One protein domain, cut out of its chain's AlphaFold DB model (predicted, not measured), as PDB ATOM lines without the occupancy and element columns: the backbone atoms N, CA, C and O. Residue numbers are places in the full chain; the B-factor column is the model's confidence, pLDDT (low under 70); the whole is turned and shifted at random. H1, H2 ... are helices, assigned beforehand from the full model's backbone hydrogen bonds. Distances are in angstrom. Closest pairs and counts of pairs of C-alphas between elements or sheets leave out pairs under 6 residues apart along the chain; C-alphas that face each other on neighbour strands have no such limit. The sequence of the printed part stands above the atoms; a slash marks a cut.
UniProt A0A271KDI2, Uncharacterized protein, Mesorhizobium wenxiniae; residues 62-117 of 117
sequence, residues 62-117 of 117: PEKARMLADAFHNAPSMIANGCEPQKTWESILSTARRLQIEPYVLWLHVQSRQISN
ATOM      1  N   PRO A  62     135.636 133.772 120.787       91.38
ATOM      2  CA  PRO A  62     134.526 133.304 121.619       91.38
ATOM      3  C   PRO A  62     134.937 132.169 122.564       91.38
ATOM      4  O   PRO A  62     134.430 132.074 123.677       91.38
ATOM      5  N   GLU A  63     135.895 131.332 122.158       89.81
ATOM      6  CA  GLU A  63     136.416 130.259 123.006       89.81
ATOM      7  C   GLU A  63     137.085 130.808 124.269       89.81
ATOM      8  O   GLU A  63     136.809 130.336 125.371       89.81
ATOM      9  N   LYS A  64     137.896 131.862 124.130       87.69
ATOM     10  CA  LYS A  64     138.537 132.533 125.262       87.69
ATOM     11  C   LYS A  64     137.509 133.137 126.215       87.69
ATOM     12  O   LYS A  64     137.599 132.918 127.421       87.69
ATOM     13  N   ALA A  65     136.524 133.854 125.673       92.94
ATOM     14  CA  ALA A  65     135.437 134.424 126.465       92.94
ATOM     15  C   ALA A  65     134.700 133.338 127.263       92.94
ATOM     16  O   ALA A  65     134.481 133.493 128.464       92.94
ATOM     17  N   ARG A  66     134.386 132.209 126.615       96.19
ATOM     18  CA  ARG A  66     133.744 131.058 127.256       96.19
ATOM     19  C   ARG A  66     134.604 130.475 128.374       96.19
ATOM     20  O   ARG A  66     134.096 130.279 129.467       96.19
ATOM     21  N   MET A  67     135.893 130.233 128.136       95.81
ATOM     22  CA  MET A  67     136.787 129.666 129.154       95.81
ATOM     23  C   MET A  67     136.923 130.574 130.385       95.81
ATOM     24  O   MET A  67     136.889 130.091 131.518       95.81
ATOM     25  N   LEU A  68     137.038 131.888 130.178       94.94
ATOM     26  CA  LEU A  68     137.092 132.865 131.266       94.94
ATOM     27  C   LEU A  68     135.768 132.938 132.038       94.94
ATOM     28  O   LEU A  68     135.777 132.939 133.269       94.94
ATOM     29  N   ALA A  69     134.632 132.935 131.337       97.06
ATOM     30  CA  ALA A  69     133.320 132.879 131.973       97.06
ATOM     31  C   ALA A  69     133.158 131.587 132.793       97.06
ATOM     32  O   ALA A  69     132.801 131.642 133.969       97.06
ATOM     33  N   ASP A  70     133.506 130.434 132.219       97.38
ATOM     34  CA  ASP A  70     133.429 129.133 132.883       97.38
ATOM     35  C   ASP A  70     134.291 129.099 134.157       97.38
ATOM     36  O   ASP A  70     133.847 128.579 135.180       97.38
ATOM     37  N   ALA A  71     135.485 129.699 134.144       97.19
ATOM     38  CA  ALA A  71     136.352 129.746 135.320       97.19
ATOM     39  C   ALA A  71     135.828 130.652 136.449       97.19
ATOM     40  O   ALA A  71     136.041 130.336 137.619       97.19
ATOM     41  N   PHE A  72     135.137 131.751 136.125       97.75
ATOM     42  CA  PHE A  72     134.787 132.788 137.105       97.75
ATOM     43  C   PHE A  72     133.296 132.896 137.452       97.75
ATOM     44  O   PHE A  72     132.972 133.526 138.458       97.75
ATOM     45  N   HIS A  73     132.382 132.284 136.692       96.69
ATOM     46  CA  HIS A  73     130.931 132.481 136.871       96.69
ATOM     47  C   HIS A  73     130.410 132.132 138.274       96.69
ATOM     48  O   HIS A  73     129.427 132.719 138.721       96.69
ATOM     49  N   ASN A  74     131.064 131.206 138.983       97.00
ATOM     50  CA  ASN A  74     130.674 130.815 140.341       97.00
ATOM     51  C   ASN A  74     131.171 131.780 141.421       97.00
ATOM     52  O   ASN A  74     130.605 131.808 142.514       97.00
ATOM     53  N   ALA A  75     132.205 132.576 141.136       97.25
ATOM     54  CA  ALA A  75     132.847 133.422 142.135       97.25
ATOM     55  C   ALA A  75     131.883 134.442 142.774       97.25
ATOM     56  O   ALA A  75     131.859 134.505 144.004       97.25
ATOM     57  N   PRO A  76     131.024 135.167 142.021       97.94
ATOM     58  CA  PRO A  76     130.051 136.084 142.620       97.94
ATOM     59  C   PRO A  76     129.119 135.390 143.616       97.94
ATOM     60  O   PRO A  76     128.934 135.872 144.730       97.94
ATOM     61  N   SER A  77     128.577 134.227 143.242       98.00
ATOM     62  CA  SER A  77     127.675 133.455 144.097       98.00
ATOM     63  C   SER A  77     128.388 132.917 145.336       98.00
ATOM     64  O   SER A  77     127.824 132.949 146.426       98.00
ATOM     65  N   MET A  78     129.625 132.436 145.206       98.06
ATOM     66  CA  MET A  78     130.409 131.962 146.353       98.06
ATOM     67  C   MET A  78     130.695 133.099 147.340       98.06
ATOM     68  O   MET A  78     130.483 132.924 148.540       98.06
ATOM     69  N   ILE A  79     131.088 134.275 146.842       97.62
ATOM     70  CA  ILE A  79     131.338 135.466 147.666       97.62
ATOM     71  C   ILE A  79     130.051 135.929 148.359       97.62
ATOM     72  O   ILE A  79     130.051 136.141 149.569       97.62
ATOM     73  N   ALA A  80     128.943 136.039 147.621       97.81
ATOM     74  CA  ALA A  80     127.656 136.472 148.168       97.81
ATOM     75  C   ALA A  80     127.130 135.530 149.266       97.81
ATOM     76  O   ALA A  80     126.495 135.982 150.215       97.81
ATOM     77  N   ASN A  81     127.441 134.235 149.170       97.50
ATOM     78  CA  ASN A  81     127.105 133.233 150.185       97.50
ATOM     79  C   ASN A  81     128.105 133.176 151.359       97.50
ATOM     80  O   ASN A  81     128.023 132.268 152.185       97.50
ATOM     81  N   GLY A  82     129.061 134.107 151.444       96.56
ATOM     82  CA  GLY A  82     130.041 134.157 152.531       96.56
ATOM     83  C   GLY A  82     131.077 133.032 152.486       96.56
ATOM     84  O   GLY A  82     131.637 132.674 153.522       96.56
ATOM     85  N   CYS A  83     131.326 132.442 151.310       96.75
ATOM     86  CA  CYS A  83     132.388 131.455 151.159       96.75
ATOM     87  C   CYS A  83     133.750 132.094 151.460       96.75
ATOM     88  O   CYS A  83     134.002 133.254 151.137       96.75
ATOM     89  N   GLU A  84     134.643 131.314 152.063       96.38
ATOM     90  CA  GLU A  84     136.006 131.751 152.337       96.38
ATOM     91  C   GLU A  84     136.720 132.141 151.023       96.38
ATOM     92  O   GLU A  84     136.629 131.391 150.039       96.38
ATOM     93  N   PRO A  85     137.454 133.271 150.978       95.56
ATOM     94  CA  PRO A  85     138.130 133.721 149.759       95.56
ATOM     95  C   PRO A  85     139.057 132.658 149.164       95.56
ATOM     96  O   PRO A  85     139.052 132.434 147.955       95.56
ATOM     97  N   GLN A  86     139.788 131.937 150.019       94.81
ATOM     98  CA  GLN A  86     140.691 130.870 149.602       94.81
ATOM     99  C   GLN A  86     139.951 129.730 148.883       94.81
ATOM    100  O   GLN A  86     140.390 129.282 147.828       94.81
ATOM    101  N   LYS A  87     138.776 129.320 149.377       95.88
ATOM    102  CA  LYS A  87     137.948 128.289 148.725       95.88
ATOM    103  C   LYS A  87     137.378 128.763 147.392       95.88
ATOM    104  O   LYS A  87     137.304 127.992 146.436       95.88
ATOM    105  N   THR A  88     136.986 130.033 147.315       97.69
ATOM    106  CA  THR A  88     136.542 130.643 146.055       97.69
ATOM    107  C   THR A  88     137.674 130.635 145.029       97.69
ATOM    108  O   THR A  88     137.473 130.228 143.884       97.69
ATOM    109  N   TRP A  89     138.882 130.996 145.455       96.44
ATOM    110  CA  TRP A  89     140.076 130.979 144.616       96.44
ATOM    111  C   TRP A  89     140.462 129.578 144.142       96.44
ATOM    112  O   TRP A  89     140.722 129.373 142.958       96.44
ATOM    113  N   GLU A  90     140.431 128.587 145.029       95.62
ATOM    114  CA  GLU A  90     140.681 127.186 144.679       95.62
ATOM    115  C   GLU A  90     139.670 126.655 143.658       95.62
ATOM    116  O   GLU A  90     140.053 125.934 142.734       95.62
ATOM    117  N   SER A  91     138.398 127.046 143.772       97.44
ATOM    118  CA  SER A  91     137.353 126.688 142.805       97.44
ATOM    119  C   SER A  91     137.628 127.282 141.415       97.44
ATOM    120  O   SER A  91     137.555 126.568 140.403       97.44
ATOM    121  N   ILE A  92     138.036 128.558 141.366       97.44
ATOM    122  CA  ILE A  92     138.471 129.229 140.132       97.44
ATOM    123  C   ILE A  92     139.677 128.495 139.534       97.44
ATOM    124  O   ILE A  92     139.629 128.094 138.372       97.44
ATOM    125  N   LEU A  93     140.741 128.265 140.314       95.62
ATOM    126  CA  LEU A  93     141.967 127.622 139.826       95.62
ATOM    127  C   LEU A  93     141.737 126.178 139.374       95.62
ATOM    128  O   LEU A  93     142.296 125.756 138.364       95.62
ATOM    129  N   SER A  94     140.894 125.423 140.078       94.75
ATOM    130  CA  SER A  94     140.514 124.063 139.690       94.75
ATOM    131  C   SER A  94     139.841 124.047 138.314       94.75
ATOM    132  O   SER A  94     140.220 123.273 137.428       94.75
ATOM    133  N   THR A  95     138.896 124.964 138.093       96.00
ATOM    134  CA  THR A  95     138.217 125.097 136.799       96.00
ATOM    135  C   THR A  95     139.175 125.592 135.717       96.00
ATOM    136  O   THR A  95     139.229 125.010 134.634       96.00
ATOM    137  N   ALA A  96     139.994 126.596 136.025       91.62
ATOM    138  CA  ALA A  96     141.000 127.142 135.122       91.62
ATOM    139  C   ALA A  96     142.025 126.083 134.684       91.62
ATOM    140  O   ALA A  96     142.405 126.049 133.516       91.62
ATOM    141  N   ARG A  97     142.433 125.176 135.579       90.38
ATOM    142  CA  ARG A  97     143.345 124.067 135.264       90.38
ATOM    143  C   ARG A  97     142.715 123.074 134.298       90.38
ATOM    144  O   ARG A  97     143.348 122.691 133.319       90.38
ATOM    145  N   ARG A  98     141.452 122.702 134.531       93.94
ATOM    146  CA  ARG A  98     140.688 121.825 133.625       93.94
ATOM    147  C   ARG A  98     140.523 122.438 132.231       93.94
ATOM    148  O   ARG A  98     140.503 121.704 131.250       93.94
ATOM    149  N   LEU A  99     140.425 123.764 132.156       89.56
ATOM    150  CA  LEU A  99     140.328 124.537 130.914       89.56
ATOM    151  C   LEU A  99     141.694 124.963 130.347       89.56
ATOM    152  O   LEU A  99     141.732 125.641 129.331       89.56
ATOM    153  N   GLN A 100     142.804 124.583 130.990       87.56
ATOM    154  CA  GLN A 100     144.178 124.925 130.594       87.56
ATOM    155  C   GLN A 100     144.503 126.436 130.573       87.56
ATOM    156  O   GLN A 100     145.482 126.858 129.961       87.56
ATOM    157  N   ILE A 101     143.745 127.253 131.314       88.38
ATOM    158  CA  ILE A 101     143.952 128.707 131.459       88.38
ATOM    159  C   ILE A 101     144.506 129.114 132.838       88.38
ATOM    160  O   ILE A 101     144.672 130.301 133.109       88.38
ATOM    161  N   GLU A 102     144.800 128.161 133.731       86.94
ATOM    162  CA  GLU A 102     145.357 128.426 135.074       86.94
ATOM    163  C   GLU A 102     146.565 129.387 135.067       86.94
ATOM    164  O   GLU A 102     146.549 130.340 135.849       86.94
ATOM    165  N   PRO A 103     147.573 129.240 134.181       82.62
ATOM    166  CA  PRO A 103     148.711 130.161 134.147       82.62
ATOM    167  C   PRO A 103     148.299 131.617 133.898       82.62
ATOM    168  O   PRO A 103     148.894 132.538 134.455       82.62
ATOM    169  N   TYR A 104     147.255 131.822 133.095       82.94
ATOM    170  CA  TYR A 104     146.722 133.146 132.797       82.94
ATOM    171  C   TYR A 104     145.996 133.754 134.004       82.94
ATOM    172  O   TYR A 104     146.222 134.908 134.357       82.94
ATOM    173  N   VAL A 105     145.190 132.954 134.706       88.62
ATOM    174  CA  VAL A 105     144.507 133.378 135.941       88.62
ATOM    175  C   VAL A 105     145.506 133.760 137.036       88.62
ATOM    176  O   VAL A 105     145.335 134.768 137.723       88.62
ATOM    177  N   LEU A 106     146.583 132.989 137.172       86.31
ATOM    178  CA  LEU A 106     147.665 133.290 138.103       86.31
ATOM    179  C   LEU A 106     148.391 134.593 137.736       86.31
ATOM    180  O   LEU A 106     148.740 135.371 138.623       86.31
ATOM    181  N   TRP A 107     148.571 134.874 136.444       82.94
ATOM    182  CA  TRP A 107     149.112 136.153 135.990       82.94
ATOM    183  C   TRP A 107     148.182 137.325 136.322       82.94
ATOM    184  O   TRP A 107     148.657 138.313 136.882       82.94
ATOM    185  N   LEU A 108     146.873 137.205 136.068       84.75
ATOM    186  CA  LEU A 108     145.892 138.235 136.444       84.75
ATOM    187  C   LEU A 108     145.950 138.545 137.942       84.75
ATOM    188  O   LEU A 108     145.879 139.705 138.342       84.75
ATOM    189  N   HIS A 109     146.149 137.516 138.763       86.06
ATOM    190  CA  HIS A 109     146.337 137.685 140.196       86.06
ATOM    191  C   HIS A 109     147.634 138.418 140.561       86.06
ATOM    192  O   HIS A 109     147.636 139.235 141.475       86.06
ATOM    193  N   VAL A 110     148.742 138.182 139.854       79.88
ATOM    194  CA  VAL A 110     149.967 138.976 140.047       79.88
ATOM    195  C   VAL A 110     149.747 140.432 139.614       79.88
ATOM    196  O   VAL A 110     150.205 141.344 140.303       79.88
ATOM    197  N   GLN A 111     149.026 140.671 138.515       75.00
ATOM    198  CA  GLN A 111     148.742 142.024 138.018       75.00
ATOM    199  C   GLN A 111     147.813 142.814 138.939       75.00
ATOM    200  O   GLN A 111     148.074 143.988 139.199       75.00
ATOM    201  N   SER A 112     146.777 142.182 139.499       77.06
ATOM    202  CA  SER A 112     145.860 142.853 140.429       77.06
ATOM    203  C   SER A 112     146.585 143.421 141.656       77.06
ATOM    204  O   SER A 112     146.157 144.431 142.214       77.06
ATOM    205  N   ARG A 113     147.722 142.821 142.048       72.12
ATOM    206  CA  ARG A 113     148.572 143.310 143.145       72.12
ATOM    207  C   ARG A 113     149.389 144.553 142.784       72.12
ATOM    208  O   ARG A 113     149.701 145.335 143.671       72.12
ATOM    209  N   GLN A 114     149.759 144.745 141.517       63.66
ATOM    210  CA  GLN A 114     150.618 145.868 141.103       63.66
ATOM    211  C   GLN A 114     149.877 147.208 141.061       63.66
ATOM    212  O   GLN A 114     150.520 148.248 141.060       63.66
ATOM    213  N   ILE A 115     148.545 147.173 141.025       53.94
ATOM    214  CA  ILE A 115     147.681 148.353 140.874       53.94
ATOM    215  C   ILE A 115     147.107 148.811 142.228       53.94
ATOM    216  O   ILE A 115     146.602 149.920 142.346       53.94
ATOM    217  N   SER A 116     147.206 147.969 143.264       49.22
ATOM    218  CA  SER A 116     146.722 148.277 144.619       49.22
ATOM    219  C   SER A 116     147.785 148.932 145.524       49.22
ATOM    220  O   SER A 116     147.519 149.123 146.708       49.22
ATOM    221  N   ASN A 117     148.966 149.264 144.984       39.88
ATOM    222  CA  ASN A 117     150.059 150.002 145.640       39.88
ATOM    223  C   ASN A 117     150.308 151.324 144.912       39.88
ATOM    224  O   ASN A 117     150.716 152.291 145.588       39.88
TER     225      ASN A 117
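This is residues 62 to 117 of the 117 residues of an uncharacterized protein of Mesorhizobium wenxiniae (UniProt A0A271KDI2). The longest helix, H3, has H1 and H2, one after the other, along one side of it, both running opposite ways to it. From the end of H3 the chain folds back into H4, which makes a V with H3 and sticks out as an arm with residues 107 to 117. The printed part has 56 residues with four named helices, H1 to H4 in order along the chain, and no named strand; the class is all helix. It is only just compact, close to loose, with a radius of gyration of the C-alphas of 11.7 A, and spans 30 by 29 by 17 A.

H3, residues 85 to 98, is 20.2 A long and begins at C-alpha 85 (138.130, 133.721, 149.759). H4, residues 102 to 114, is 19.2 A long and ends at C-alpha 114 (150.618, 145.868, 141.103). H2 is residues 75 to 80. H1, residues 62 to 72, is 15.5 A long and begins at C-alpha 62 (134.526, 133.304, 121.619).

H3 is the hub, touching the three other helices. H2 and H3 form a helical hairpin at a shallow tilt of 21 degrees; their closest C-alphas, of Ala 75 and Thr 88, are 6.1 A apart. H1 touches H3 at residues 92 to 96 of H3 alone, opposite ways at a shallow tilt of 33 degrees, only just short of steep; the closest C-alphas, of Ala 71 and Thr 95, are 5.2 A apart. H3 and H4 form a helical hairpin at a steep tilt of 40 degrees, touching with residues 93 to 96 and 102 to 105 alone; the closest C-alphas, of Ala 96 and Glu 102, are 4.5 A apart. The helix packing is mostly aligned, but only just. H1 and H2 meet only through their link, H1 and H4 are near each other, and H2 and H4 are apart. In H1, H2 and H3 every O i to N i+4 pair is within hydrogen-bond range; in H4, 7 of 9 are.

The C-alphas of Pro 62 and Asn 117, the two farthest apart, are 33.1 A apart. The printed part has no cut, and its three links are tight. Residues 107 to 117, of which 107 to 114 belong to H4, stand free; the body without them spans 30 by 18 by 13 A. The mean pLDDT of the printed part is 89.2, and residues 114 to 117 are under 70.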